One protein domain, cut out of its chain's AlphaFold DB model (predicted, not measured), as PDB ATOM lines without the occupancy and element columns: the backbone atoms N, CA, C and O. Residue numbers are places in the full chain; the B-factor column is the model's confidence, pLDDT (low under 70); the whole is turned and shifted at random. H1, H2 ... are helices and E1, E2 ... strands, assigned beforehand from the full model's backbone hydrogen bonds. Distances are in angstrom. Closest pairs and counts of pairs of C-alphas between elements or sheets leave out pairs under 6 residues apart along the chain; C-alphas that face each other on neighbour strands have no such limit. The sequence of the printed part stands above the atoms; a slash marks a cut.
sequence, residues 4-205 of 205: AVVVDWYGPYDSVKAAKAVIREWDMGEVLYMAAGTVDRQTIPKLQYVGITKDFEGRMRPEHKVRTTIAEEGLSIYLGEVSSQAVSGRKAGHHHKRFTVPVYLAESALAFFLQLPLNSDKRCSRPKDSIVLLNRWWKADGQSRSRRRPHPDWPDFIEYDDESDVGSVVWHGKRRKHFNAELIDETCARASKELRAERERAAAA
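Overview. This is residues 4 to 205 of the 205 residues of an uncharacterized protein of Sphingobium sp. D43FB (UniProt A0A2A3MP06). One twisted sheet of eight strands curls like part of a barrel round helix H4, and H1 packs on the outside of the curl. The long helix H5 follows the edge strand E8 and reaches away from the sheet, with residues 199 to 205 sticking out. With H4 and H5 on one face of the sheet and H1 on the other, there are three layers. The printed part has 202 residues, with five named helices and eight named strands in the order E1 H1 E2 E3 H2 H3 E4 H4 E5 E6 E7 E8 H5; the class is mixed, helices and strands. The whole is compact, with a radius of gyration of the C-alphas of 16.7 A and spans of 49 by 42 by 38 A.

Arrangement. The mixed sheet runs E3, residues 46 to 53, E2, 31 to 37, E4, 76 to 82, E1, 4 to 13, E5, 131 to 138, E6, 157 to 161, E7, 166 to 171, and E8, 175 to 179. E1 and E5 are parallel at 31 degrees, with N 5 and O 132 within hydrogen-bond range at 2.7 A. E4 and E1 are antiparallel, with N 10 and O 79 at 2.8 A. E2 and E3 form a hairpin, with N 33 and O 51 at 2.8 A. E5 to E8 are a meander, each strand the antiparallel neighbour of the one before, with N 133 and O 158 at 2.7 A. The sheet curls round H4, residues 101 to 113; the closest C-alphas of H4 and E3 are those of Ala 111 and Val 50, 6.2 A apart. H1, residues 16 to 25, has a height over the sheet of 9.3 A and runs along the strands, at 23 degrees to E4 on the local plane. H2, residues 56 to 59, only grazes the sheet and only just touches H1, with 3 pairs of C-alphas within 8 A, the closest Lys 20 and Glu 57 at 6.5 A. H3, residues 65 to 69, is on the sheet at a height of 9.5 A. E1, H1, E2 and E3, H2, H3, E4 are split strand-helix-strand units, two strands running the same way with another between them, and their crossovers are right-handed. H5, residues 181 to 204, is on the sheet with residues 181 to 187; the closest C-alphas of H5 and E7 are those of Ala 181 and Val 166, 5.6 A apart. H4 and H5 are near each other. Every O i to N i+4 pair is within hydrogen-bond range in H1, H3, H4 and H5; H2 is too short for one.

Along the chain. E1 begins at C-alpha 4 (-17.702, 55.084, 22.913) and is 26.9 A long. E5 measures 22.2 A, E3 21.7 A and H4 17.7 A. H5 runs 34.8 A, from C-alpha 181 (-36.802, 62.257, 27.965) to C-alpha 204 (-56.228, 35.514, 17.020).

Size, cuts and confidence. The two C-alphas farthest apart, of Ser 88 and Ala 205, are 49.9 A apart. The printed part has no cut. The links E4 to H4, H4 to E5 and E5 to E6 are long. The mean pLDDT of the printed part is 92.6; residues 86 to 96 are under 70.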
ATOM      1  N   ALA A   4     -18.027  54.609  24.254       93.56
ATOM      2  CA  ALA A   4     -17.702  55.084  22.913       93.56
ATOM      3  C   ALA A   4     -17.501  53.880  21.985       93.56
ATOM      4  O   ALA A   4     -16.600  53.069  22.196       93.56
ATOM      5  N   VAL A   5     -18.357  53.755  20.976       95.50
ATOM      6  CA  VAL A   5     -18.403  52.620  20.057       95.50
ATOM      7  C   VAL A   5     -18.219  53.111  18.630       95.50
ATOM      8  O   VAL A   5     -18.954  53.969  18.150       95.50
ATOM      9  N   VAL A   6     -17.250  52.538  17.926       97.12
ATOM     10  CA  VAL A   6     -17.077  52.742  16.487       97.12
ATOM     11  C   VAL A   6     -17.407  51.435  15.790       97.12
ATOM     12  O   VAL A   6     -16.790  50.416  16.095       97.12
ATOM     13  N   VAL A   7     -18.366  51.472  14.868       97.38
ATOM     14  CA  VAL A   7     -18.722  50.322  14.035       97.38
ATOM     15  C   VAL A   7     -18.257  50.559  12.610       97.38
ATOM     16  O   VAL A   7     -18.657  51.532  11.962       97.38
ATOM     17  N   ASP A   8     -17.435  49.643  12.120       97.19
ATOM     18  CA  ASP A   8     -17.098  49.522  10.712       97.19
ATOM     19  C   ASP A   8     -18.083  48.581  10.027       97.19
ATOM     20  O   ASP A   8     -18.185  47.407  10.367       97.19
ATOM     21  N   TRP A   9     -18.827  49.121   9.068       98.00
ATOM     22  CA  TRP A   9     -19.826  48.394   8.298       98.00
ATOM     23  C   TRP A   9     -19.316  48.077   6.899       98.00
ATOM     24  O   TRP A   9     -18.930  48.985   6.162       98.00
ATOM     25  N   TYR A  10     -19.407  46.812   6.513       97.69
ATOM     26  CA  TYR A  10     -18.980  46.259   5.234       97.69
ATOM     27  C   TYR A  10     -20.191  45.775   4.436       97.69
ATOM     28  O   TYR A  10     -21.104  45.156   4.990       97.69
ATOM     29  N   GLY A  11     -20.218  46.070   3.136       96.31
ATOM     30  CA  GLY A  11     -21.266  45.610   2.225       96.31
ATOM     31  C   GLY A  11     -21.635  46.635   1.141       96.31
ATOM     32  O   GLY A  11     -20.841  47.535   0.845       96.31
ATOM     33  N   PRO A  12     -22.840  46.526   0.550       96.94
ATOM     34  CA  PRO A  12     -23.828  45.471   0.799       96.94
ATOM     35  C   PRO A  12     -23.377  44.104   0.272       96.94
ATOM     36  O   PRO A  12     -22.686  44.017  -0.739       96.94
ATOM     37  N   TYR A  13     -23.833  43.048   0.937       97.06
ATOM     38  CA  TYR A  13     -23.881  41.682   0.429       97.06
ATOM     39  C   TYR A  13     -25.319  41.388  -0.000       97.06
ATOM     40  O   TYR A  13     -26.255  41.614   0.766       97.06
ATOM     41  N   ASP A  14     -25.489  40.900  -1.222       94.88
ATOM     42  CA  ASP A  14     -26.791  40.670  -1.869       94.88
ATOM     43  C   ASP A  14     -27.556  39.451  -1.335       94.88
ATOM     44  O   ASP A  14     -28.719  39.229  -1.657       94.88
ATOM     45  N   SER A  15     -26.899  38.626  -0.524       94.00
ATOM     46  CA  SER A  15     -27.449  37.361  -0.074       94.00
ATOM     47  C   SER A  15     -26.871  36.949   1.271       94.00
ATOM     48  O   SER A  15     -25.731  37.253   1.635       94.00
ATOM     49  N   VAL A  16     -27.650  36.153   2.008       94.38
ATOM     50  CA  VAL A  16     -27.177  35.490   3.232       94.38
ATOM     51  C   VAL A  16     -25.964  34.605   2.933       94.38
ATOM     52  O   VAL A  16     -25.069  34.496   3.767       94.38
ATOM     53  N   LYS A  17     -25.914  33.985   1.746       94.81
ATOM     54  CA  LYS A  17     -24.791  33.141   1.322       94.81
ATOM     55  C   LYS A  17     -23.502  33.954   1.180       94.81
ATOM     56  O   LYS A  17     -22.484  33.531   1.723       94.81
ATOM     57  N   ALA A  18     -23.551  35.111   0.516       95.88
ATOM     58  CA  ALA A  18     -22.397  36.000   0.382       95.88
ATOM     59  C   ALA A  18     -21.914  36.509   1.750       95.88
ATOM     60  O   ALA A  18     -20.731  36.402   2.064       95.88
ATOM     61  N   ALA A  19     -22.836  36.951   2.611       96.50
ATOM     62  CA  ALA A  19     -22.499  37.386   3.967       96.50
ATOM     63  C   ALA A  19     -21.844  36.266   4.805       96.50
ATOM     64  O   ALA A  19     -20.855  36.506   5.495       96.50
ATOM     65  N   LYS A  20     -22.351  35.025   4.720       95.25
ATOM     66  CA  LYS A  20     -21.752  33.857   5.396       95.25
ATOM     67  C   LYS A  20     -20.330  33.571   4.917       95.25
ATOM     68  O   LYS A  20     -19.479  33.249   5.741       95.25
ATOM     69  N   ALA A  21     -20.084  33.668   3.609       95.62
ATOM     70  CA  ALA A  21     -18.760  33.433   3.042       95.62
ATOM     71  C   ALA A  21     -17.731  34.417   3.615       95.62
ATOM     72  O   ALA A  21     -16.685  33.985   4.087       95.62
ATOM     73  N   VAL A  22     -18.084  35.705   3.681       95.94
ATOM     74  CA  VAL A  22     -17.200  36.751   4.213       95.94
ATOM     75  C   VAL A  22     -16.918  36.580   5.701       95.94
ATOM     76  O   VAL A  22     -15.765  36.647   6.107       95.94
ATOM     77  N   ILE A  23     -17.936  36.299   6.519       94.56
ATOM     78  CA  ILE A  23     -17.739  36.072   7.963       94.56
ATOM     79  C   ILE A  23     -16.740  34.943   8.214       94.56
ATOM     80  O   ILE A  23     -15.914  35.049   9.116       94.56
ATOM     81  N   ARG A  24     -16.814  33.872   7.412       93.81
ATOM     82  CA  ARG A  24     -15.897  32.735   7.504       93.81
ATOM     83  C   ARG A  24     -14.496  33.086   7.016       93.81
ATOM     84  O   ARG A  24     -13.528  32.666   7.635       93.81
ATOM     85  N   GLU A  25     -14.393  33.798   5.901       94.62
ATOM     86  CA  GLU A  25     -13.113  34.198   5.313       94.62
ATOM     87  C   GLU A  25     -12.338  35.146   6.233       94.62
ATOM     88  O   GLU A  25     -11.129  35.002   6.387       94.62
ATOM     89  N   TRP A  26     -13.035  36.092   6.863       94.06
ATOM     90  CA  TRP A  26     -12.435  37.108   7.731       94.06
ATOM     91  C   TRP A  26     -12.391  36.701   9.208       94.06
ATOM     92  O   TRP A  26     -11.996  37.512  10.039       94.06
ATOM     93  N   ASP A  27     -12.809  35.473   9.535       92.38
ATOM     94  CA  ASP A  27     -12.854  34.925  10.898       92.38
ATOM     95  C   ASP A  27     -13.501  35.887  11.917       92.38
ATOM     96  O   ASP A  27     -12.979  36.164  13.000       92.38
ATOM     97  N   MET A  28     -14.648  36.468  11.547       90.75
ATOM     98  CA  MET A  28     -15.296  37.474  12.389       90.75
ATOM     99  C   MET A  28     -15.889  36.830  13.651       90.75
ATOM    100  O   MET A  28     -16.758  35.964  13.566       90.75
ATOM    101  N   GLY A  29     -15.480  37.316  14.828       88.81
ATOM    102  CA  GLY A  29     -15.980  36.842  16.122       88.81
ATOM    103  C   GLY A  29     -17.414  37.293  16.440       88.81
ATOM    104  O   GLY A  29     -18.391  36.600  16.161       88.81
ATOM    105  N   GLU A  30     -17.566  38.448  17.099       92.81
ATOM    106  CA  GLU A  30     -18.885  39.053  17.335       92.81
ATOM    107  C   GLU A  30     -19.286  39.915  16.138       92.81
ATOM    108  O   GLU A  30     -18.651  40.926  15.851       92.81
ATOM    109  N   VAL A  31     -20.368  39.531  15.468       94.31
ATOM    110  CA  VAL A  31     -20.874  40.215  14.279       94.31
ATOM    111  C   VAL A  31     -22.144  40.972  14.633       94.31
ATOM    112  O   VAL A  31     -23.141  40.373  15.049       94.31
ATOM    113  N   LEU A  32     -22.128  42.284  14.421       97.06
ATOM    114  CA  LEU A  32     -23.331  43.095  14.258       97.06
ATOM    115  C   LEU A  32     -23.740  43.011  12.782       97.06
ATOM    116  O   LEU A  32     -22.889  42.952  11.909       97.06
ATOM    117  N   TYR A  33     -25.023  42.976  12.451       97.88
ATOM    118  CA  TYR A  33     -25.457  42.986  11.055       97.88
ATOM    119  C   TYR A  33     -26.716  43.817  10.879       97.88
ATOM    120  O   TYR A  33     -27.568  43.859  11.765       97.88
ATOM    121  N   MET A  34     -26.835  44.459   9.722       98.31
ATOM    122  CA  MET A  34     -28.002  45.228   9.304       98.31
ATOM    123  C   MET A  34     -28.575  44.592   8.043       98.31
ATOM    124  O   MET A  34     -27.829  44.276   7.121       98.31
ATOM    125  N   ALA A  35     -29.891  44.428   7.993       97.88
ATOM    126  CA  ALA A  35     -30.608  44.024   6.796       97.88
ATOM    127  C   ALA A  35     -31.480  45.180   6.302       97.88
ATOM    128  O   ALA A  35     -32.250  45.776   7.064       97.88
ATOM    129  N   ALA A  36     -31.357  45.470   5.015       97.31
ATOM    130  CA  ALA A  36     -32.175  46.417   4.284       97.31
ATOM    131  C   ALA A  36     -32.857  45.713   3.108       97.31
ATOM    132  O   ALA A  36     -32.355  44.715   2.600       97.31
ATOM    133  N   GLY A  37     -34.007  46.226   2.695       96.31
ATOM    134  CA  GLY A  37     -34.809  45.646   1.622       96.31
ATOM    135  C   GLY A  37     -36.260  46.086   1.728       96.31
ATOM    136  O   GLY A  37     -36.581  47.013   2.481       96.31
ATOM    137  N   THR A  38     -37.140  45.431   0.986       95.31
ATOM    138  CA  THR A  38     -38.587  45.655   1.034       95.31
ATOM    139  C   THR A  38     -39.271  44.548   1.831       95.31
ATOM    140  O   THR A  38     -38.852  43.392   1.822       95.31
ATOM    141  N   VAL A  39     -40.322  44.926   2.555       92.25
ATOM    142  CA  VAL A  39     -41.218  44.010   3.268       92.25
ATOM    143  C   VAL A  39     -42.633  44.210   2.729       92.25
ATOM    144  O   VAL A  39     -43.059  45.350   2.523       92.25
ATOM    145  N   ASP A  40     -43.365  43.119   2.511       87.88
ATOM    146  CA  ASP A  40     -44.737  43.114   1.991       87.88
ATOM    147  C   ASP A  40     -44.904  43.966   0.714       87.88
ATOM    148  O   ASP A  40     -44.267  43.724  -0.306       87.88
ATOM    149  N   ARG A  41     -45.774  44.984   0.757       86.94
ATOM    150  CA  ARG A  41     -46.099  45.878  -0.369       86.94
ATOM    151  C   ARG A  41     -45.180  47.100  -0.464       86.94
ATOM    152  O   ARG A  41     -45.519  48.068  -1.145       86.94
ATOM    153  N   GLN A  42     -44.058  47.120   0.255       90.06
ATOM    154  CA  GLN A  42     -43.103  48.220   0.152       90.06
ATOM    155  C   GLN A  42     -42.447  48.224  -1.230       90.06
ATOM    156  O   GLN A  42     -41.893  47.226  -1.671       90.06
ATOM    157  N   THR A  43     -42.468  49.377  -1.890       87.50
ATOM    158  CA  THR A  43     -41.842  49.571  -3.207       87.50
ATOM    159  C   THR A  43     -40.435  50.159  -3.119       87.50
ATOM    160  O   THR A  43     -39.680  50.098  -4.082       87.50
ATOM    161  N   ILE A  44     -40.074  50.735  -1.968       90.44
ATOM    162  CA  ILE A  44     -38.779  51.380  -1.737       90.44
ATOM    163  C   ILE A  44     -38.051  50.614  -0.628       90.44
ATOM    164  O   ILE A  44     -38.615  50.497   0.467       90.44
ATOM    165  N   PRO A  45     -36.819  50.126  -0.870       92.12
ATOM    166  CA  PRO A  45     -36.009  49.483   0.156       92.12
ATOM    167  C   PRO A  45     -35.763  50.401   1.354       92.12
ATOM    168  O   PRO A  45     -35.475  51.587   1.191       92.12
ATOM    169  N   LYS A  46     -35.850  49.844   2.562       95.81
ATOM    170  CA  LYS A  46     -35.582  50.534   3.833       95.81
ATOM    171  C   LYS A  46     -34.662  49.696   4.709       95.81
ATOM    172  O   LYS A  46     -34.511  48.499   4.483       95.81
ATOM    173  N   LEU A  47     -34.076  50.308   5.737       97.38
ATOM    174  CA  LEU A  47     -33.461  49.559   6.836       97.38
ATOM    175  C   LEU A  47     -34.566  48.829   7.607       97.38
ATOM    176  O   LEU A  47     -35.512  49.464   8.068       97.38
ATOM    177  N   GLN A  48     -34.450  47.509   7.740       97.44
ATOM    178  CA  GLN A  48     -35.506  46.677   8.324       97.44
ATOM    179  C   GLN A  48     -35.115  46.098   9.675       97.44
ATOM    180  O   GLN A  48     -35.965  45.952  10.555       97.44
ATOM    181  N   TYR A  49     -33.842  45.727   9.833       97.81
ATOM    182  CA  TYR A  49     -33.409  44.943  10.978       97.81
ATOM    183  C   TYR A  49     -31.935  45.132  11.313       97.81
ATOM    184  O   TYR A  49     -31.100  45.084  10.420       97.81
ATOM    185  N   VAL A  50     -31.618  45.211  12.603       98.44
ATOM    186  CA  VAL A  50     -30.263  45.063  13.138       98.44
ATOM    187  C   VAL A  50     -30.208  43.881  14.102       98.44
ATOM    188  O   VAL A  50     -31.134  43.669  14.887       98.44
ATOM    189  N   GLY A  51     -29.136  43.097  14.072       97.31
ATOM    190  CA  GLY A  51     -28.951  41.982  14.995       97.31
ATOM    191  C   GLY A  51     -27.491  41.722  15.320       97.31
ATOM    192  O   GLY A  51     -26.608  42.134  14.579       97.31
ATOM    193  N   ILE A  52     -27.243  41.006  16.417       96.44
ATOM    194  CA  ILE A  52     -25.903  40.532  16.795       96.44
ATOM    195  C   ILE A  52     -25.846  39.008  16.831       96.44
ATOM    196  O   ILE A  52     -26.855  38.339  17.096       96.44
ATOM    197  N   THR A  53     -24.674  38.444  16.549       95.12
ATOM    198  CA  THR A  53     -24.423  37.001  16.627       95.12
ATOM    199  C   THR A  53     -22.934  36.665  16.765       95.12
ATOM    200  O   THR A  53     -22.080  37.450  16.377       95.12
ATOM    201  N   LYS A  54     -22.640  35.499  17.354       93.00
ATOM    202  CA  LYS A  54     -21.319  34.830  17.345       93.00
ATOM    203  C   LYS A  54     -21.268  33.651  16.378       93.00
ATOM    204  O   LYS A  54     -20.215  33.110  16.097       93.00
ATOM    205  N   ASP A  55     -22.443  33.226  15.929       91.69
ATOM    206  CA  ASP A  55     -22.641  32.131  14.998       91.69
ATOM    207  C   ASP A  55     -23.651  32.627  13.966       91.69
ATOM    208  O   ASP A  55     -24.872  32.539  14.138       91.69
ATOM    209  N   PHE A  56     -23.149  33.310  12.940       90.50
ATOM    210  CA  PHE A  56     -24.012  33.867  11.902       90.50
ATOM    211  C   PHE A  56     -24.677  32.768  11.077       90.50
ATOM    212  O   PHE A  56     -25.829  32.916  10.662       90.50
ATOM    213  N   GLU A  57     -23.994  31.639  10.900       87.00
ATOM    214  CA  GLU A  57     -24.524  30.491  10.183       87.00
ATOM    215  C   GLU A  57     -25.751  29.908  10.881       87.00
ATOM    216  O   GLU A  57     -26.814  29.801  10.253       87.00
ATOM    217  N   GLY A  58     -25.633  29.622  12.178       89.50
ATOM    218  CA  GLY A  58     -26.720  29.122  13.009       89.50
ATOM    219  C   GLY A  58     -27.786  30.165  13.333       89.50
ATOM    220  O   GLY A  58     -28.907  29.779  13.671       89.50
ATOM    221  N   ARG A  59     -27.493  31.467  13.204       91.94
ATOM    222  CA  ARG A  59     -28.474  32.558  13.360       91.94
ATOM    223  C   ARG A  59     -29.359  32.726  12.128       91.94
ATOM    224  O   ARG A  59     -30.566  32.901  12.283       91.94
ATOM    225  N   MET A  60     -28.783  32.670  10.928       92.19
ATOM    226  CA  MET A  60     -29.481  32.898   9.653       92.19
ATOM    227  C   MET A  60     -30.105  31.617   9.077       92.19
ATOM    228  O   MET A  60     -29.932  31.278   7.898       92.19
ATOM    229  N   ARG A  61     -30.847  30.892   9.920       92.44
ATOM    230  CA  ARG A  61     -31.666  29.742   9.505       92.44
ATOM    231  C   ARG A  61     -32.860  30.200   8.659       92.44
ATOM    232  O   ARG A  61     -33.200  31.382   8.727       92.44
ATOM    233  N   PRO A  62     -33.471  29.322   7.843       90.94
ATOM    234  CA  PRO A  62     -34.602  29.685   6.981       90.94
ATOM    235  C   PRO A  62     -35.746  30.398   7.707       90.94
ATOM    236  O   PRO A  62     -36.354  31.288   7.130       90.94
ATOM    237  N   GLU A  63     -35.974  30.084   8.981       91.94
ATOM    238  CA  GLU A  63     -37.048  30.644   9.809       91.94
ATOM    239  C   GLU A  63     -36.694  32.022  10.393       91.94
ATOM    240  O   GLU A  63     -37.513  32.663  11.055       91.94
ATOM    241  N   HIS A  64     -35.459  32.495  10.201       93.12
ATOM    242  CA  HIS A  64     -35.047  33.798  10.697       93.12
ATOM    243  C   HIS A  64     -35.834  34.899   9.982       93.12
ATOM    244  O   HIS A  64     -35.841  34.960   8.757       93.12
ATOM    245  N   LYS A  65     -36.412  35.839  10.738       92.31
ATOM    246  CA  LYS A  65     -37.273  36.915  10.210       92.31
ATOM    247  C   LYS A  65     -36.705  37.702   9.025       92.31
ATOM    248  O   LYS A  65     -37.438  38.054   8.118       92.31
ATOM    249  N   VAL A  66     -35.392  37.938   8.989       93.94
ATOM    250  CA  VAL A  66     -34.742  38.583   7.828       93.94
ATOM    251  C   VAL A  66     -34.966  37.778   6.544       93.94
ATOM    252  O   VAL A  66     -35.180  38.371   5.500       93.94
ATOM    253  N   ARG A  67     -34.945  36.444   6.627       92.94
ATOM    254  CA  ARG A  67     -35.140  35.539   5.489       92.94
ATOM    255  C   ARG A  67     -36.605  35.303   5.144       92.94
ATOM    256  O   ARG A  67     -36.899  35.042   3.989       92.94
ATOM    257  N   THR A  68     -37.498  35.346   6.131       93.44
ATOM    258  CA  THR A  68     -38.924  35.071   5.904       93.44
ATOM    259  C   THR A  68     -39.729  36.314   5.545       93.44
ATOM    260  O   THR A  68     -40.808  36.183   4.983       93.44
ATOM    261  N   THR A  69     -39.248  37.508   5.908       93.62
ATOM    262  CA  THR A  69     -40.033  38.752   5.830       93.62
ATOM    263  C   THR A  69     -39.508  39.735   4.785       93.62
ATOM    264  O   THR A  69     -40.297  40.458   4.183       93.62
ATOM    265  N   ILE A  70     -38.190  39.797   4.570       94.75
ATOM    266  CA  ILE A  70     -37.601  40.683   3.558       94.75
ATOM    267  C   ILE A  70     -37.558  39.929   2.233       94.75
ATOM    268  O   ILE A  70     -37.105  38.783   2.200       94.75
ATOM    269  N   ALA A  71     -38.008  40.569   1.154       91.38
ATOM    270  CA  ALA A  71     -37.906  39.999  -0.184       91.38
ATOM    271  C   ALA A  71     -36.442  39.671  -0.517       91.38
ATOM    272  O   ALA A  71     -35.547  40.480  -0.270       91.38
ATOM    273  N   GLU A  72     -36.200  38.479  -1.067       89.75
ATOM    274  CA  GLU A  72     -34.855  38.066  -1.481       89.75
ATOM    275  C   GLU A  72     -34.323  38.987  -2.587       89.75
ATOM    276  O   GLU A  72     -33.184  39.449  -2.527       89.75
ATOM    277  N   GLU A  73     -35.187  39.342  -3.540       88.31
ATOM    278  CA  GLU A  73     -34.906  40.374  -4.531       88.31
ATOM    279  C   GLU A  73     -34.839  41.750  -3.848       88.31
ATOM    280  O   GLU A  73     -35.837  42.290  -3.372       88.31
ATOM    281  N   GLY A  74     -33.631  42.315  -3.778       88.19
ATOM    282  CA  GLY A  74     -33.371  43.600  -3.123       88.19
ATOM    283  C   GLY A  74     -32.921  43.501  -1.663       88.19
ATOM    284  O   GLY A  74     -32.701  44.544  -1.036       88.19
ATOM    285  N   LEU A  75     -32.729  42.292  -1.122       95.31
ATOM    286  CA  LEU A  75     -32.082  42.109   0.176       95.31
ATOM    287  C   LEU A  75     -30.641  42.631   0.124       95.31
ATOM    288  O   LEU A  75     -29.835  42.252  -0.717       95.31
ATOM    289  N   SER A  76     -30.305  43.502   1.067       97.00
ATOM    290  CA  SER A  76     -28.951  44.002   1.282       97.00
ATOM    291  C   SER A  76     -28.551  43.753   2.726       97.00
ATOM    292  O   SER A  76     -29.179  44.266   3.654       97.00
ATOM    293  N   ILE A  77     -27.493  42.974   2.923       97.62
ATOM    294  CA  ILE A  77     -26.921  42.685   4.236       97.62
ATOM    295  C   ILE A  77     -25.628  43.471   4.390       97.62
ATOM    296  O   ILE A  77     -24.770  43.458   3.514       97.62
ATOM    297  N   TYR A  78     -25.468  44.120   5.532       98.06
ATOM    298  CA  TYR A  78     -24.222  44.754   5.931       98.06
ATOM    299  C   TYR A  78     -23.713  44.083   7.193       98.06
ATOM    300  O   TYR A  78     -24.490  43.827   8.118       98.06
ATOM    301  N   LEU A  79     -22.415  43.825   7.231       97.81
ATOM    302  CA  LEU A  79     -21.730  43.230   8.369       97.81
ATOM    303  C   LEU A  79     -20.990  44.329   9.118       97.81
ATOM    304  O   LEU A  79     -20.289  45.124   8.509       97.81
ATOM    305  N   GLY A  80     -21.202  44.408  10.419       97.31
ATOM    306  CA  GLY A  80     -20.657  45.408  11.316       97.31
ATOM    307  C   GLY A  80     -19.669  44.777  12.285       97.31
ATOM    308  O   GLY A  80     -19.997  43.815  12.983       97.31
ATOM    309  N   GLU A  81     -18.485  45.364  12.363       95.38
ATOM    310  CA  GLU A  81     -17.457  45.048  13.347       95.38
ATOM    311  C   GLU A  81     -17.286  46.234  14.298       95.38
ATOM    312  O   GLU A  81     -17.171  47.382  13.865       95.38
ATOM    313  N   VAL A  82     -17.262  45.974  15.606       94.44
ATOM    314  CA  VAL A  82     -16.915  47.013  16.584       94.44
ATOM    315  C   VAL A  82     -15.395  47.167  16.609       94.44
ATOM    316  O   VAL A  82     -14.693  46.352  17.195       94.44
ATOM    317  N   SER A  83     -14.898  48.238  15.993       91.69
ATOM    318  CA  SER A  83     -13.463  48.519  15.843       91.69
ATOM    319  C   SER A  83     -12.861  49.314  17.010       91.69
ATOM    320  O   SER A  83     -11.652  49.529  17.078       91.69
ATOM    321  N   SER A  84     -13.698  49.849  17.900       85.56
ATOM    322  CA  SER A  84     -13.257  50.599  19.081       85.56
ATOM    323  C   SER A  84     -12.904  49.668  20.238       85.56
ATOM    324  O   SER A  84     -13.647  48.733  20.533       85.56
ATOM    325  N   GLN A  85     -11.832  49.989  20.960       70.88
ATOM    326  CA  GLN A  85     -11.516  49.341  22.235       70.88
ATOM    327  C   GLN A  85     -12.575  49.697  23.291       70.88
ATOM    328  O   GLN A  85     -13.088  50.817  23.315       70.88
ATOM    329  N   ALA A  86     -12.913  48.749  24.166       61.84
ATOM    330  CA  ALA A  86     -13.842  49.006  25.264       61.84
ATOM    331  C   ALA A  86     -13.245  50.009  26.270       61.84
ATOM    332  O   ALA A  86     -12.036  50.030  26.499       61.84
ATOM    333  N   VAL A  87     -14.103  50.824  26.892       57.28
ATOM    334  CA  VAL A  87     -13.690  51.803  27.907       57.28
ATOM    335  C   VAL A  87     -13.099  51.075  29.120       57.28
ATOM    336  O   VAL A  87     -13.690  50.125  29.638       57.28
ATOM    337  N   SER A  88     -11.932  51.526  29.583       49.22
ATOM    338  CA  SER A  88     -11.312  51.060  30.825       49.22
ATOM    339  C   SER A  88     -12.189  51.435  32.023       49.22
ATOM    340  O   SER A  88     -12.463  52.615  32.238       49.22
ATOM    341  N   GLY A  89     -12.622  50.461  32.823       57.66
ATOM    342  CA  GLY A  89     -13.481  50.737  33.973       57.66
ATOM    343  C   GLY A  89     -14.053  49.486  34.627       57.66
ATOM    344  O   GLY A  89     -13.774  48.356  34.221       57.66
ATOM    345  N   ARG A  90     -14.856  49.687  35.677       54.22
ATOM    346  CA  ARG A  90     -15.529  48.592  36.386       54.22
ATOM    347  C   ARG A  90     -16.475  47.851  35.440       54.22
ATOM    348  O   ARG A  90     -17.256  48.465  34.723       54.22
ATOM    349  N   LYS A  91     -16.421  46.522  35.490       57.00
ATOM    350  CA  LYS A  91     -17.338  45.613  34.797       57.00
ATOM    351  C   LYS A  91     -18.797  46.037  35.088       57.00
ATOM    352  O   LYS A  91     -19.185  46.078  36.252       57.00
ATOM    353  N   ALA A  92     -19.578  46.394  34.065       61.66
ATOM    354  CA  ALA A  92     -20.960  46.859  34.214       61.66
ATOM    355  C   ALA A  92     -21.849  45.792  34.877       61.66
ATOM    356  O   ALA A  92     -21.766  44.609  34.558       61.66
ATOM    357  N   GLY A  93     -22.757  46.176  35.777       57.66
ATOM    358  CA  GLY A  93     -23.624  45.211  36.474       57.66
ATOM    359  C   GLY A  93     -24.531  44.389  35.540       57.66
ATOM    360  O   GLY A  93     -24.928  43.274  35.875       57.66
ATOM    361  N   HIS A  94     -24.812  44.901  34.337       65.38
ATOM    362  CA  HIS A  94     -25.760  44.328  33.377       65.38
ATOM    363  C   HIS A  94     -25.104  43.733  32.126       65.38
ATOM    364  O   HIS A  94     -25.692  43.780  31.044       65.38
ATOM    365  N   HIS A  95     -23.911  43.140  32.250       62.47
ATOM    366  CA  HIS A  95     -23.269  42.475  31.113       62.47
ATOM    367  C   HIS A  95     -24.212  41.500  30.414       62.47
ATOM    368  O   HIS A  95     -24.721  40.543  31.009       62.47
ATOM    369  N   HIS A  96     -24.384  41.708  29.110       65.12
ATOM    370  CA  HIS A  96     -25.018  40.712  28.277       65.12
ATOM    371  C   HIS A  96     -24.205  39.412  28.366       65.12
ATOM    372  O   HIS A  96     -23.010  39.389  28.092       65.12
ATOM    373  N   LYS A  97     -24.849  38.305  28.755       74.25
ATOM    374  CA  LYS A  97     -24.145  37.046  29.073       74.25
ATOM    375  C   LYS A  97     -23.365  36.455  27.893       74.25
ATOM    376  O   LYS A  97     -22.484  35.630  28.100       74.25
ATOM    377  N   ARG A  98     -23.725  36.831  26.661       84.31
ATOM    378  CA  ARG A  98     -23.176  36.243  25.428       84.31
ATOM    379  C   ARG A  98     -22.389  37.203  24.546       84.31
ATOM    380  O   ARG A  98     -21.687  36.702  23.681       84.31
ATOM    381  N   PHE A  99     -22.511  38.514  24.734       89.50
ATOM    382  CA  PHE A  99     -21.919  39.513  23.836       89.50
ATOM    383  C   PHE A  99     -21.193  40.578  24.641       89.50
ATOM    384  O   PHE A  99     -21.572  40.842  25.786       89.50
ATOM    385  N   THR A 100     -20.181  41.201  24.051       89.31
ATOM    386  CA  THR A 100     -19.555  42.382  24.645       89.31
ATOM    387  C   THR A 100     -20.571  43.523  24.782       89.31
ATOM    388  O   THR A 100     -21.551  43.618  24.037       89.31
ATOM    389  N   VAL A 101     -20.360  44.396  25.773       89.94
ATOM    390  CA  VAL A 101     -21.267  45.532  26.025       89.94
ATOM    391  C   VAL A 101     -21.334  46.488  24.832       89.94
ATOM    392  O   VAL A 101     -22.453  46.815  24.442       89.94
ATOM    393  N   PRO A 102     -20.212  46.870  24.184       92.12
ATOM    394  CA  PRO A 102     -20.253  47.716  22.991       92.12
ATOM    395  C   PRO A 102     -21.136  47.158  21.869       92.12
ATOM    396  O   PRO A 102     -21.959  47.887  21.324       92.12
ATOM    397  N   VAL A 103     -21.021  45.860  21.563       94.12
ATOM    398  CA  VAL A 103     -21.817  45.202  20.512       94.12
ATOM    399  C   VAL A 103     -23.306  45.203  20.868       94.12
ATOM    400  O   VAL A 103     -24.147  45.557  20.039       94.12
ATOM    401  N   TYR A 104     -23.641  44.866  22.116       94.31
ATOM    402  CA  TYR A 104     -25.022  44.888  22.599       94.31
ATOM    403  C   TYR A 104     -25.637  46.296  22.570       94.31
ATOM    404  O   TYR A 104     -26.768  46.462  22.104       94.31
ATOM    405  N   LEU A 105     -24.909  47.309  23.048       94.62
ATOM    406  CA  LEU A 105     -25.403  48.685  23.075       94.62
ATOM    407  C   LEU A 105     -25.520  49.276  21.668       94.62
ATOM    408  O   LEU A 105     -26.500  49.966  21.405       94.62
ATOM    409  N   ALA A 106     -24.600  48.961  20.750       97.00
ATOM    410  CA  ALA A 106     -24.699  49.400  19.358       97.00
ATOM    411  C   ALA A 106     -25.980  48.879  18.689       97.00
ATOM    412  O   ALA A 106     -26.719  49.649  18.076       97.00
ATOM    413  N   GLU A 107     -26.292  47.591  18.859       97.69
ATOM    414  CA  GLU A 107     -27.545  47.011  18.368       97.69
ATOM    415  C   GLU A 107     -28.768  47.669  19.011       97.69
ATOM    416  O   GLU A 107     -29.723  48.003  18.310       97.69
ATOM    417  N   SER A 108     -28.742  47.870  20.333       97.00
ATOM    418  CA  SER A 108     -29.841  48.507  21.066       97.00
ATOM    419  C   SER A 108     -30.089  49.931  20.572       97.00
ATOM    420  O   SER A 108     -31.231  50.285  20.294       97.00
ATOM    421  N   ALA A 109     -29.032  50.728  20.410       97.94
ATOM    422  CA  ALA A 109     -29.114  52.104  19.938       97.94
ATOM    423  C   ALA A 109     -29.654  52.173  18.505       97.94
ATOM    424  O   ALA A 109     -30.581  52.935  18.235       97.94
ATOM    425  N   LEU A 110     -29.140  51.344  17.593       98.44
ATOM    426  CA  LEU A 110     -29.619  51.301  16.209       98.44
ATOM    427  C   LEU A 110     -31.080  50.856  16.126       98.44
ATOM    428  O   LEU A 110     -31.869  51.497  15.439       98.44
ATOM    429  N   ALA A 111     -31.458  49.794  16.841       98.25
ATOM    430  CA  ALA A 111     -32.829  49.297  16.854       98.25
ATOM    431  C   ALA A 111     -33.809  50.342  17.407       98.25
ATOM    432  O   ALA A 111     -34.860  50.576  16.808       98.25
ATOM    433  N   PHE A 112     -33.454  50.974  18.530       98.44
ATOM    434  CA  PHE A 112     -34.291  51.950  19.212       98.44
ATOM    435  C   PHE A 112     -34.394  53.264  18.435       98.44
ATOM    436  O   PHE A 112     -35.487  53.667  18.054       98.44
ATOM    437  N   PHE A 113     -33.284  53.933  18.136       98.25
ATOM    438  CA  PHE A 113     -33.345  55.275  17.552       98.25
ATOM    439  C   PHE A 113     -33.818  55.293  16.098       98.25
ATOM    440  O   PHE A 113     -34.433  56.272  15.668       98.25
ATOM    441  N   LEU A 114     -33.565  54.218  15.344       97.50
ATOM    442  CA  LEU A 114     -34.069  54.078  13.975       97.50
ATOM    443  C   LEU A 114     -35.458  53.448  13.916       97.50
ATOM    444  O   LEU A 114     -36.052  53.439  12.842       97.50
ATOM    445  N   GLN A 115     -35.975  52.946  15.046       97.50
ATOM    446  CA  GLN A 115     -37.269  52.266  15.134       97.50
ATOM    447  C   GLN A 115     -37.414  51.188  14.046       97.50
ATOM    448  O   GLN A 115     -38.405  51.150  13.316       97.50
ATOM    449  N   LEU A 116     -36.395  50.327  13.914       96.81
ATOM    450  CA  LEU A 116     -36.325  49.336  12.836       96.81
ATOM    451  C   LEU A 116     -37.512  48.356  12.924       96.81
ATOM    452  O   LEU A 116     -37.679  47.722  13.973       96.81
ATOM    453  N   PRO A 117     -38.321  48.195  11.857       94.62
ATOM    454  CA  PRO A 117     -39.596  47.479  11.925       94.62
ATOM    455  C   PRO A 117     -39.488  46.044  12.443       94.62
ATOM    456  O   PRO A 117     -40.299  45.608  13.257       94.62
ATOM    457  N   LEU A 118     -38.451  45.311  12.034       95.94
ATOM    458  CA  LEU A 118     -38.289  43.909  12.417       95.94
ATOM    459  C   LEU A 118     -37.601  43.743  13.783       95.94
ATOM    460  O   LEU A 118     -37.443  42.617  14.255       95.94
ATOM    461  N   ASN A 119     -37.187  44.820  14.460       97.12
ATOM    462  CA  ASN A 119     -36.644  44.804  15.826       97.12
ATOM    463  C   ASN A 119     -37.736  44.974  16.896       97.12
ATOM    464  O   ASN A 119     -37.524  45.683  17.876       97.12
ATOM    465  N   SER A 120     -38.875  44.302  16.717       92.75
ATOM    466  CA  SER A 120     -40.101  44.407  17.525       92.75
ATOM    467  C   SER A 120     -39.885  44.642  19.031       92.75
ATOM    468  O   SER A 120     -40.353  45.647  19.558       92.75
ATOM    469  N   ASP A 121     -39.114  43.798  19.720       93.62
ATOM    470  CA  ASP A 121     -38.839  43.973  21.156       93.62
ATOM    471  C   ASP A 121     -37.804  45.074  21.448       93.62
ATOM    472  O   ASP A 121     -37.966  45.873  22.370       93.62
ATOM    473  N   LYS A 122     -36.720  45.146  20.664       94.19
ATOM    474  CA  LYS A 122     -35.597  46.064  20.937       94.19
ATOM    475  C   LYS A 122     -35.914  47.524  20.650       94.19
ATOM    476  O   LYS A 122     -35.283  48.395  21.230       94.19
ATOM    477  N   ARG A 123     -36.902  47.803  19.801       95.94
ATOM    478  CA  ARG A 123     -37.381  49.173  19.577       95.94
ATOM    479  C   ARG A 123     -38.257  49.707  20.720       95.94
ATOM    480  O   ARG A 123     -38.524  50.904  20.745       95.94
ATOM    481  N   CYS A 124     -38.677  48.846  21.657       97.06
ATOM    482  CA  CYS A 124     -39.532  49.209  22.795       97.06
ATOM    483  C   CYS A 124     -38.766  49.748  24.010       97.06
ATOM    484  O   CYS A 124     -39.383  50.301  24.915       97.06
ATOM    485  N   SER A 125     -37.445  49.566  24.063       95.50
ATOM    486  CA  SER A 125     -36.620  50.031  25.179       95.50
ATOM    487  C   SER A 125     -35.393  50.776  24.674       95.50
ATOM    488  O   SER A 125     -34.744  50.360  23.715       95.50
ATOM    489  N   ARG A 126     -35.093  51.895  25.337       96.25
ATOM    490  CA  ARG A 126     -33.868  52.671  25.126       96.25
ATOM    491  C   ARG A 126     -32.629  51.851  25.529       96.25
ATOM    492  O   ARG A 126     -32.771  50.855  26.249       96.25
ATOM    493  N   PRO A 127     -31.419  52.221  25.070       95.62
ATOM    494  CA  PRO A 127     -30.190  51.584  25.537       95.62
ATOM    495  C   PRO A 127     -30.086  51.617  27.068       95.62
ATOM    496  O   PRO A 127     -30.538  52.559  27.707       95.62
ATOM    497  N   LYS A 128     -29.503  50.572  27.664       93.56
ATOM    498  CA  LYS A 128     -29.406  50.442  29.131       93.56
ATOM    499  C   LYS A 128     -28.338  51.321  29.779       93.56
ATOM    500  O   LYS A 128     -28.345  51.465  30.991       93.56
ATOM    501  N   ASP A 129     -27.411  51.807  28.972       93.38
ATOM    502  CA  ASP A 129     -26.248  52.579  29.372       93.38
ATOM    503  C   ASP A 129     -26.039  53.675  28.325       93.38
ATOM    504  O   ASP A 129     -26.385  53.487  27.148       93.38
ATOM    505  N   SER A 130     -25.417  54.777  28.739       95.25
ATOM    506  CA  SER A 130     -24.945  55.816  27.834       95.25
ATOM    507  C   SER A 130     -24.076  55.241  26.712       95.25
ATOM    508  O   SER A 130     -23.145  54.461  26.942       95.25
ATOM    509  N   ILE A 131     -24.328  55.672  25.481       95.75
ATOM    510  CA  ILE A 131     -23.552  55.263  24.312       95.75
ATOM    511  C   ILE A 131     -23.340  56.431  23.362       95.75
ATOM    512  O   ILE A 131     -24.260  57.169  23.025       95.75
ATOM    513  N   VAL A 132     -22.119  56.515  22.850       96.88
ATOM    514  CA  VAL A 132     -21.760  57.289  21.670       96.88
ATOM    515  C   VAL A 132     -21.372  56.301  20.576       96.88
ATOM    516  O   VAL A 132     -20.372  55.605  20.701       96.88
ATOM    517  N   LEU A 133     -22.165  56.210  19.516       97.75
ATOM    518  CA  LEU A 133     -21.990  55.282  18.404       97.75
ATOM    519  C   LEU A 133     -21.642  56.045  17.125       97.75
ATOM    520  O   LEU A 133     -22.460  56.803  16.612       97.75
ATOM    521  N   LEU A 134     -20.462  55.780  16.567       97.81
ATOM    522  CA  LEU A 134     -20.030  56.257  15.256       97.81
ATOM    523  C   LEU A 134     -20.094  55.112  14.239       97.81
ATOM    524  O   LEU A 134     -19.420  54.096  14.397       97.81
ATOM    525  N   ASN A 135     -20.846  55.302  13.158       97.88
ATOM    526  CA  ASN A 135     -20.895  54.370  12.040       97.88
ATOM    527  C   ASN A 135     -19.947  54.817  10.929       97.88
ATOM    528  O   ASN A 135     -19.989  55.966  10.478       97.88
ATOM    529  N   ARG A 136     -19.122  53.893  10.438       96.69
ATOM    530  CA  ARG A 136     -18.229  54.129   9.304       96.69
ATOM    531  C   ARG A 136     -18.452  53.066   8.232       96.69
ATOM    532  O   ARG A 136     -18.682  51.904   8.539       96.69
ATOM    533  N   TRP A 137     -18.363  53.466   6.968       97.06
ATOM    534  CA  TRP A 137     -18.788  52.635   5.842       97.06
ATOM    535  C   TRP A 137     -17.597  52.169   5.007       97.06
ATOM    536  O   TRP A 137     -16.726  52.967   4.643       97.06
ATOM    537  N   TRP A 138     -17.588  50.893   4.663       97.25
ATOM    538  CA  TRP A 138     -16.639  50.237   3.772       97.25
ATOM    539  C   TRP A 138     -17.401  49.504   2.674       97.25
ATOM    540  O   TRP A 138     -18.582  49.180   2.820       97.25
ATOM    541  N   LYS A 139     -16.733  49.264   1.551       96.50
ATOM    542  CA  LYS A 139     -17.261  48.392   0.503       96.50
ATOM    543  C   LYS A 139     -17.181  46.930   0.950       96.50
ATOM    544  O   LYS A 139     -16.511  46.593   1.923       96.50
ATOM    545  N   ALA A 140     -17.847  46.060   0.195       95.25
ATOM    546  CA  ALA A 140     -17.822  44.613   0.402       95.25
ATOM    547  C   ALA A 140     -16.410  43.991   0.314       95.25
ATOM    548  O   ALA A 140     -16.217  42.888   0.811       95.25
ATOM    549  N   ASP A 141     -15.440  44.704  -0.279       93.25
ATOM    550  CA  ASP A 141     -14.031  44.296  -0.372       93.25
ATOM    551  C   ASP A 141     -13.260  44.382   0.959       93.25
ATOM    552  O   ASP A 141     -12.118  43.937   1.024       93.25
ATOM    553  N   GLY A 142     -13.842  44.982   2.004       90.12
ATOM    554  CA  GLY A 142     -13.201  45.131   3.316       90.12
ATOM    555  C   GLY A 142     -12.099  46.192   3.388       90.12
ATOM    556  O   GLY A 142     -11.663  46.547   4.477       90.12
ATOM    557  N   GLN A 143     -11.662  46.738   2.253       91.06
ATOM    558  CA  GLN A 143     -10.469  47.587   2.158       91.06
ATOM    559  C   GLN A 143     -10.799  49.019   1.746       91.06
ATOM    560  O   GLN A 143     -10.148  49.975   2.164       91.06
ATOM    561  N   SER A 144     -11.822  49.202   0.916       95.50
ATOM    562  CA  SER A 144     -12.168  50.501   0.359       95.50
ATOM    563  C   SER A 144     -13.202  51.205   1.224       95.50
ATOM    564  O   SER A 144     -14.326  50.728   1.393       95.50
ATOM    565  N   ARG A 145     -12.892  52.418   1.692       94.50
ATOM    566  CA  ARG A 145     -13.898  53.283   2.325       94.50
ATOM    567  C   ARG A 145     -15.018  53.622   1.344       94.50
ATOM    568  O   ARG A 145     -14.768  54.105   0.236       94.50
ATOM    569  N   SER A 146     -16.267  53.455   1.776       92.88
ATOM    570  CA  SER A 146     -17.391  54.035   1.048       92.88
ATOM    571  C   SER A 146     -17.478  55.523   1.375       92.88
ATOM    572  O   SER A 146     -17.639  55.917   2.528       92.88
ATOM    573  N   ARG A 147     -17.396  56.374   0.346       87.44
ATOM    574  CA  ARG A 147     -17.508  57.836   0.505       87.44
ATOM    575  C   ARG A 147     -18.925  58.297   0.844       87.44
ATOM    576  O   ARG A 147     -19.118  59.446   1.230       87.44
ATOM    577  N   ARG A 148     -19.925  57.440   0.635       87.38
ATOM    578  CA  ARG A 148     -21.338  57.745   0.871       87.38
ATOM    579  C   ARG A 148     -21.924  56.727   1.838       87.38
ATOM    580  O   ARG A 148     -21.591  55.544   1.781       87.38
ATOM    581  N   ARG A 149     -22.832  57.200   2.691       90.94
ATOM    582  CA  ARG A 149     -23.674  56.331   3.516       90.94
ATOM    583  C   ARG A 149     -24.458  55.358   2.616       90.94
ATOM    584  O   ARG A 149     -24.942  55.807   1.572       90.94
ATOM    585  N   PRO A 150     -24.622  54.084   3.002       92.06
ATOM    586  CA  PRO A 150     -25.340  53.117   2.178       92.06
ATOM    587  C   PRO A 150     -26.842  53.403   2.064       92.06
ATOM    588  O   PRO A 150     -27.452  53.092   1.050       92.06
ATOM    589  N   HIS A 151     -27.433  54.033   3.085       94.06
ATOM    590  CA  HIS A 151     -28.854  54.374   3.110       94.06
ATOM    591  C   HIS A 151     -29.068  55.782   3.698       94.06
ATOM    592  O   HIS A 151     -28.391  56.139   4.667       94.06
ATOM    593  N   PRO A 152     -29.987  56.610   3.152       93.06
ATOM    594  CA  PRO A 152     -30.222  57.974   3.636       93.06
ATOM    595  C   PRO A 152     -30.662  58.036   5.102       93.06
ATOM    596  O   PRO A 152     -30.268  58.968   5.800       93.06
ATOM    597  N   ASP A 153     -31.414  57.040   5.570       94.44
ATOM    598  CA  ASP A 153     -31.860  56.960   6.965       94.44
ATOM    599  C   ASP A 153     -30.834  56.334   7.916       94.44
ATOM    600  O   ASP A 153     -31.047  56.384   9.122       94.44
ATOM    601  N   TRP A 154     -29.690  55.834   7.432       96.56
ATOM    602  CA  TRP A 154     -28.634  55.329   8.315       96.56
ATOM    603  C   TRP A 154     -27.777  56.491   8.850       96.56
ATOM    604  O   TRP A 154     -27.126  57.179   8.047       96.56
ATOM    605  N   PRO A 155     -27.792  56.772  10.168       97.38
ATOM    606  CA  PRO A 155     -27.034  57.875  10.743       97.38
ATOM    607  C   PRO A 155     -25.542  57.581  10.779       97.38
ATOM    608  O   PRO A 155     -25.114  56.436  10.922       97.38
ATOM    609  N   ASP A 156     -24.755  58.649  10.710       97.62
ATOM    610  CA  ASP A 156     -23.312  58.572  10.931       97.62
ATOM    611  C   ASP A 156     -23.014  58.463  12.426       97.62
ATOM    612  O   ASP A 156     -22.043  57.823  12.811       97.62
ATOM    613  N   PHE A 157     -23.859  59.066  13.266       97.81
ATOM    614  CA  PHE A 157     -23.615  59.178  14.694       97.81
ATOM    615  C   PHE A 157     -24.911  59.085  15.505       97.81
ATOM    616  O   PHE A 157     -25.937  59.662  15.127       97.81
ATOM    617  N   ILE A 158     -24.861  58.355  16.616       98.50
ATOM    618  CA  ILE A 158     -25.909  58.292  17.635       98.50
ATOM    619  C   ILE A 158     -25.260  58.571  18.986       98.50
ATOM    620  O   ILE A 158     -24.229  57.998  19.306       98.50
ATOM    621  N   GLU A 159     -25.892  59.406  19.789       97.81
ATOM    622  CA  GLU A 159     -25.549  59.625  21.187       97.81
ATOM    623  C   GLU A 159     -26.788  59.386  22.038       97.81
ATOM    624  O   GLU A 159     -27.902  59.741  21.641       97.81
ATOM    625  N   TYR A 160     -26.581  58.781  23.195       98.25
ATOM    626  CA  TYR A 160     -27.580  58.610  24.229       98.25
ATOM    627  C   TYR A 160     -26.907  58.709  25.590       98.25
ATOM    628  O   TYR A 160     -25.875  58.070  25.807       98.25
ATOM    629  N   ASP A 161     -27.510  59.494  26.472       97.56
ATOM    630  CA  ASP A 161     -27.127  59.661  27.864       97.56
ATOM    631  C   ASP A 161     -28.210  59.039  28.755       97.56
ATOM    632  O   ASP A 161     -29.365  59.471  28.735       97.56
ATOM    633  N   ASP A 162     -27.834  58.000  29.500       95.81
ATOM    634  CA  ASP A 162     -28.724  57.280  30.413       95.81
ATOM    635  C   ASP A 162     -29.014  58.034  31.711       95.81
ATOM    636  O   ASP A 162     -30.023  57.747  32.349       95.81
ATOM    637  N   GLU A 163     -28.177  58.994  32.106       94.88
ATOM    638  CA  GLU A 163     -28.398  59.767  33.333       94.88
ATOM    639  C   GLU A 163     -29.443  60.864  33.126       94.88
ATOM    640  O   GLU A 163     -30.249  61.135  34.016       94.88
ATOM    641  N   SER A 164     -29.436  61.490  31.948       96.12
ATOM    642  CA  SER A 164     -30.364  62.571  31.608       96.12
ATOM    643  C   SER A 164     -31.519  62.142  30.699       96.12
ATOM    644  O   SER A 164     -32.402  62.957  30.423       96.12
ATOM    645  N   ASP A 165     -31.541  60.881  30.253       96.31
ATOM    646  CA  ASP A 165     -32.527  60.347  29.307       96.31
ATOM    647  C   ASP A 165     -32.648  61.229  28.052       96.31
ATOM    648  O   ASP A 165     -33.738  61.574  27.592       96.31
ATOM    649  N   VAL A 166     -31.511  61.624  27.474       97.75
ATOM    650  CA  VAL A 166     -31.480  62.388  26.218       97.75
ATOM    651  C   VAL A 166     -30.668  61.671  25.158       97.75
ATOM    652  O   VAL A 166     -29.741  60.917  25.436       97.75
ATOM    653  N   GLY A 167     -30.998  61.919  23.896       97.94
ATOM    654  CA  GLY A 167     -30.272  61.353  22.772       97.94
ATOM    655  C   GLY A 167     -30.220  62.268  21.561       97.94
ATOM    656  O   GLY A 167     -30.965  63.241  21.418       97.94
ATOM    657  N   SER A 168     -29.311  61.957  20.650       98.19
ATOM    658  CA  SER A 168     -29.171  62.638  19.370       98.19
ATOM    659  C   SER A 168     -28.842  61.635  18.280       98.19
ATOM    660  O   SER A 168     -27.967  60.792  18.432       98.19
ATOM    661  N   VAL A 169     -29.508  61.768  17.139       98.38
ATOM    662  CA  VAL A 169     -29.214  61.001  15.928       98.38
ATOM    663  C   VAL A 169     -28.791  61.980  14.847       98.38
ATOM    664  O   VAL A 169     -29.512  62.937  14.550       98.38
ATOM    665  N   VAL A 170     -27.612  61.769  14.272       98.12
ATOM    666  CA  VAL A 170     -26.960  62.730  13.381       98.12
ATOM    667  C   VAL A 170     -26.625  62.083  12.041       98.12
ATOM    668  O   VAL A 170     -26.003  61.024  11.950       98.12
ATOM    669  N   TRP A 171     -27.016  62.782  10.979       97.00
ATOM    670  CA  TRP A 171     -26.644  62.514   9.598       97.00
ATOM    671  C   TRP A 171     -25.793  63.695   9.124       97.00
ATOM    672  O   TRP A 171     -26.336  64.726   8.713       97.00
ATOM    673  N   HIS A 172     -24.466  63.572   9.221       92.75
ATOM    674  CA  HIS A 172     -23.513  64.644   8.931       92.75
ATOM    675  C   HIS A 172     -23.789  65.298   7.571       92.75
ATOM    676  O   HIS A 172     -23.981  64.619   6.556       92.75
ATOM    677  N   GLY A 173     -23.838  66.634   7.573       88.56
ATOM    678  CA  GLY A 173     -24.128  67.450   6.392       88.56
ATOM    679  C   GLY A 173     -25.582  67.414   5.908       88.56
ATOM    680  O   GLY A 173     -25.853  67.917   4.822       88.56
ATOM    681  N   LYS A 174     -26.516  66.808   6.658       88.56
ATOM    682  CA  LYS A 174     -27.935  66.726   6.266       88.56
ATOM    683  C   LYS A 174     -28.899  67.137   7.369       88.56
ATOM    684  O   LYS A 174     -29.619  68.114   7.211       88.56
ATOM    685  N   ARG A 175     -28.976  66.357   8.451       95.12
ATOM    686  CA  ARG A 175     -29.978  66.559   9.509       95.12
ATOM    687  C   ARG A 175     -29.510  66.011  10.852       95.12
ATOM    688  O   ARG A 175     -28.679  65.105  10.909       95.12
ATOM    689  N   ARG A 176     -30.110  66.521  11.923       96.94
ATOM    690  CA  ARG A 176     -29.998  66.007  13.291       96.94
ATOM    691  C   ARG A 176     -31.402  65.875  13.872       96.94
ATOM    692  O   ARG A 176     -32.231  66.752  13.655       96.94
ATOM    693  N   LYS A 177     -31.652  64.798  14.612       97.75
ATOM    694  CA  LYS A 177     -32.853  64.620  15.431       97.75
ATOM    695  C   LYS A 177     -32.431  64.524  16.890       97.75
ATOM    696  O   LYS A 177     -31.632  63.657  17.230       97.75
ATOM    697  N   HIS A 178     -32.945  65.421  17.721       98.06
ATOM    698  CA  HIS A 178     -32.755  65.371  19.166       98.06
ATOM    699  C   HIS A 178     -33.926  64.636  19.822       98.06
ATOM    700  O   HIS A 178     -35.053  64.691  19.327       98.06
ATOM    701  N   PHE A 179     -33.632  63.935  20.906       98.25
ATOM    702  CA  PHE A 179     -34.565  63.190  21.728       98.25
ATOM    703  C   PHE A 179     -34.391  63.676  23.164       98.25
ATOM    704  O   PHE A 179     -33.318  63.512  23.733       98.25
ATOM    705  N   ASN A 180     -35.425  64.297  23.720       98.12
ATOM    706  CA  ASN A 180     -35.523  64.546  25.154       98.12
ATOM    707  C   ASN A 180     -36.192  63.337  25.840       98.12
ATOM    708  O   ASN A 180     -36.690  62.435  25.157       98.12
ATOM    709  N   ALA A 181     -36.227  63.345  27.174       97.75
ATOM    710  CA  ALA A 181     -36.802  62.257  27.965       97.75
ATOM    711  C   ALA A 181     -38.259  61.947  27.573       97.75
ATOM    712  O   ALA A 181     -38.599  60.792  27.328       97.75
ATOM    713  N   GLU A 182     -39.085  62.981  27.391       98.00
ATOM    714  CA  GLU A 182     -40.490  62.841  26.984       98.00
ATOM    715  C   GLU A 182     -40.633  62.126  25.631       98.00
ATOM    716  O   GLU A 182     -41.350  61.132  25.522       98.00
ATOM    717  N   LEU A 183     -39.888  62.544  24.601       97.88
ATOM    718  CA  LEU A 183     -39.947  61.897  23.286       97.88
ATOM    719  C   LEU A 183     -39.444  60.447  23.329       97.88
ATOM    720  O   LEU A 183     -39.882  59.605  22.534       97.88
ATOM    721  N   ILE A 184     -38.501  60.137  24.220       97.94
ATOM    722  CA  ILE A 184     -38.018  58.772  24.438       97.94
ATOM    723  C   ILE A 184     -39.115  57.927  25.092       97.94
ATOM    724  O   ILE A 184     -39.381  56.826  24.604       97.94
ATOM    725  N   ASP A 185     -39.784  58.435  26.128       97.94
ATOM    726  CA  ASP A 185     -40.928  57.781  26.774       97.94
ATOM    727  C   ASP A 185     -42.057  57.514  25.774       97.94
ATOM    728  O   ASP A 185     -42.525  56.378  25.649       97.94
ATOM    729  N   GLU A 186     -42.437  58.520  24.987       98.06
ATOM    730  CA  GLU A 186     -43.438  58.391  23.925       98.06
ATOM    731  C   GLU A 186     -43.039  57.341  22.886       98.06
ATOM    732  O   GLU A 186     -43.868  56.548  22.426       98.06
ATOM    733  N   THR A 187     -41.758  57.310  22.509       97.69
ATOM    734  CA  THR A 187     -41.229  56.335  21.551       97.69
ATOM    735  C   THR A 187     -41.323  54.915  22.107       97.69
ATOM    736  O   THR A 187     -41.815  54.029  21.404       97.69
ATOM    737  N   CYS A 188     -40.936  54.700  23.368       97.69
ATOM    738  CA  CYS A 188     -41.094  53.418  24.057       97.69
ATOM    739  C   CYS A 188     -42.570  53.003  24.154       97.69
ATOM    740  O   CYS A 188     -42.913  51.855  23.852       97.69
ATOM    741  N   ALA A 189     -43.452  53.923  24.552       97.88
ATOM    742  CA  ALA A 189     -44.878  53.666  24.731       97.88
ATOM    743  C   ALA A 189     -45.558  53.297  23.406       97.88
ATOM    744  O   ALA A 189     -46.286  52.302  23.337       97.88
ATOM    745  N   ARG A 190     -45.272  54.046  22.333       97.94
ATOM    746  CA  ARG A 190     -45.768  53.752  20.981       97.94
ATOM    747  C   ARG A 190     -45.304  52.376  20.514       97.94
ATOM    748  O   ARG A 190     -46.139  51.558  20.138       97.94
ATOM    749  N   ALA A 191     -44.001  52.103  20.582       97.25
ATOM    750  CA  ALA A 191     -43.436  50.826  20.154       97.25
ATOM    751  C   ALA A 191     -44.015  49.639  20.944       97.25
ATOM    752  O   ALA A 191     -44.388  48.623  20.359       97.25
ATOM    753  N   SER A 192     -44.170  49.792  22.263       97.56
ATOM    754  CA  SER A 192     -44.748  48.757  23.131       97.56
ATOM    755  C   SER A 192     -46.222  48.495  22.819       97.56
ATOM    756  O   SER A 192     -46.666  47.346  22.823       97.56
ATOM    757  N   LYS A 193     -46.989  49.549  22.513       97.56
ATOM    758  CA  LYS A 193     -48.388  49.433  22.083       97.56
ATOM    759  C   LYS A 193     -48.503  48.699  20.747       97.56
ATOM    760  O   LYS A 193     -49.345  47.814  20.621       97.56
ATOM    761  N   GLU A 194     -47.659  49.041  19.775       96.44
ATOM    762  CA  GLU A 194     -47.609  48.360  18.475       96.44
ATOM    763  C   GLU A 194     -47.268  46.874  18.636       96.44
ATOM    764  O   GLU A 194     -47.990  46.024  18.115       96.44
ATOM    765  N   LEU A 195     -46.246  46.550  19.434       95.88
ATOM    766  CA  LEU A 195     -45.854  45.170  19.726       95.88
ATOM    767  C   LEU A 195     -46.985  44.370  20.383       95.88
ATOM    768  O   LEU A 195     -47.220  43.210  20.039       95.88
ATOM    769  N   ARG A 196     -47.698  44.975  21.338       96.69
ATOM    770  CA  ARG A 196     -48.846  44.334  21.984       96.69
ATOM    771  C   ARG A 196     -49.951  44.034  20.971       96.69
ATOM    772  O   ARG A 196     -50.423  42.903  20.927       96.69
ATOM    773  N   ALA A 197     -50.296  45.002  20.125       95.56
ATOM    774  CA  ALA A 197     -51.302  44.818  19.082       95.56
ATOM    775  C   ALA A 197     -50.889  43.753  18.048       95.56
ATOM    776  O   ALA A 197     -51.720  42.978  17.580       95.56
ATOM    777  N   GLU A 198     -49.607  43.676  17.687       92.31
ATOM    778  CA  GLU A 198     -49.070  42.611  16.828       92.31
ATOM    779  C   GLU A 198     -49.226  41.226  17.462       92.31
ATOM    780  O   GLU A 198     -49.703  40.307  16.796       92.31
ATOM    781  N   ARG A 199     -48.888  41.078  18.747       94.06
ATOM    782  CA  ARG A 199     -49.032  39.809  19.477       94.06
ATOM    783  C   ARG A 199     -50.491  39.389  19.638       94.06
ATOM    784  O   ARG A 199     -50.793  38.212  19.481       94.06
ATOM    785  N   GLU A 200     -51.384  40.335  19.916       95.75
ATOM    786  CA  GLU A 200     -52.827  40.077  20.009       95.75
ATOM    787  C   GLU A 200     -53.395  39.609  18.659       95.75
ATOM    788  O   GLU A 200     -54.131  38.626  18.619       95.75
ATOM    789  N   ARG A 201     -52.991  40.233  17.542       93.44
ATOM    790  CA  ARG A 201     -53.375  39.778  16.192       93.44
ATOM    791  C   ARG A 201     -52.841  38.387  15.867       93.44
ATOM    792  O   ARG A 201     -53.577  37.583  15.313       93.44
ATOM    793  N   ALA A 202     -51.586  38.104  16.214       90.50
ATOM    794  CA  ALA A 202     -50.980  36.796  15.977       90.50
ATOM    795  C   ALA A 202     -51.620  35.679  16.818       90.50
ATOM    796  O   ALA A 202     -51.631  34.538  16.384       90.50
ATOM    797  N   ALA A 203     -52.150  35.994  18.003       92.62
ATOM    798  CA  ALA A 203     -52.861  35.032  18.845       92.62
ATOM    799  C   ALA A 203     -54.303  34.751  18.377       92.62
ATOM    800  O   ALA A 203     -54.896  33.764  18.800       92.62
ATOM    801  N   ALA A 204     -54.872  35.633  17.550       90.31
ATOM    802  CA  ALA A 204     -56.228  35.514  17.020       90.31
ATOM    803  C   ALA A 204     -56.299  34.868  15.621       90.31
ATOM    804  O   ALA A 204     -57.405  34.626  15.136       90.31
ATOM    805  N   ALA A 205     -55.151  34.640  14.974       80.44
ATOM    806  CA  ALA A 205     -55.012  34.023  13.653       80.44
ATOM    807  C   ALA A 205     -54.644  32.539  13.775       80.44
ATOM    808  O   ALA A 205     -55.137  31.757  12.933       80.44
TER     809      ALA A 205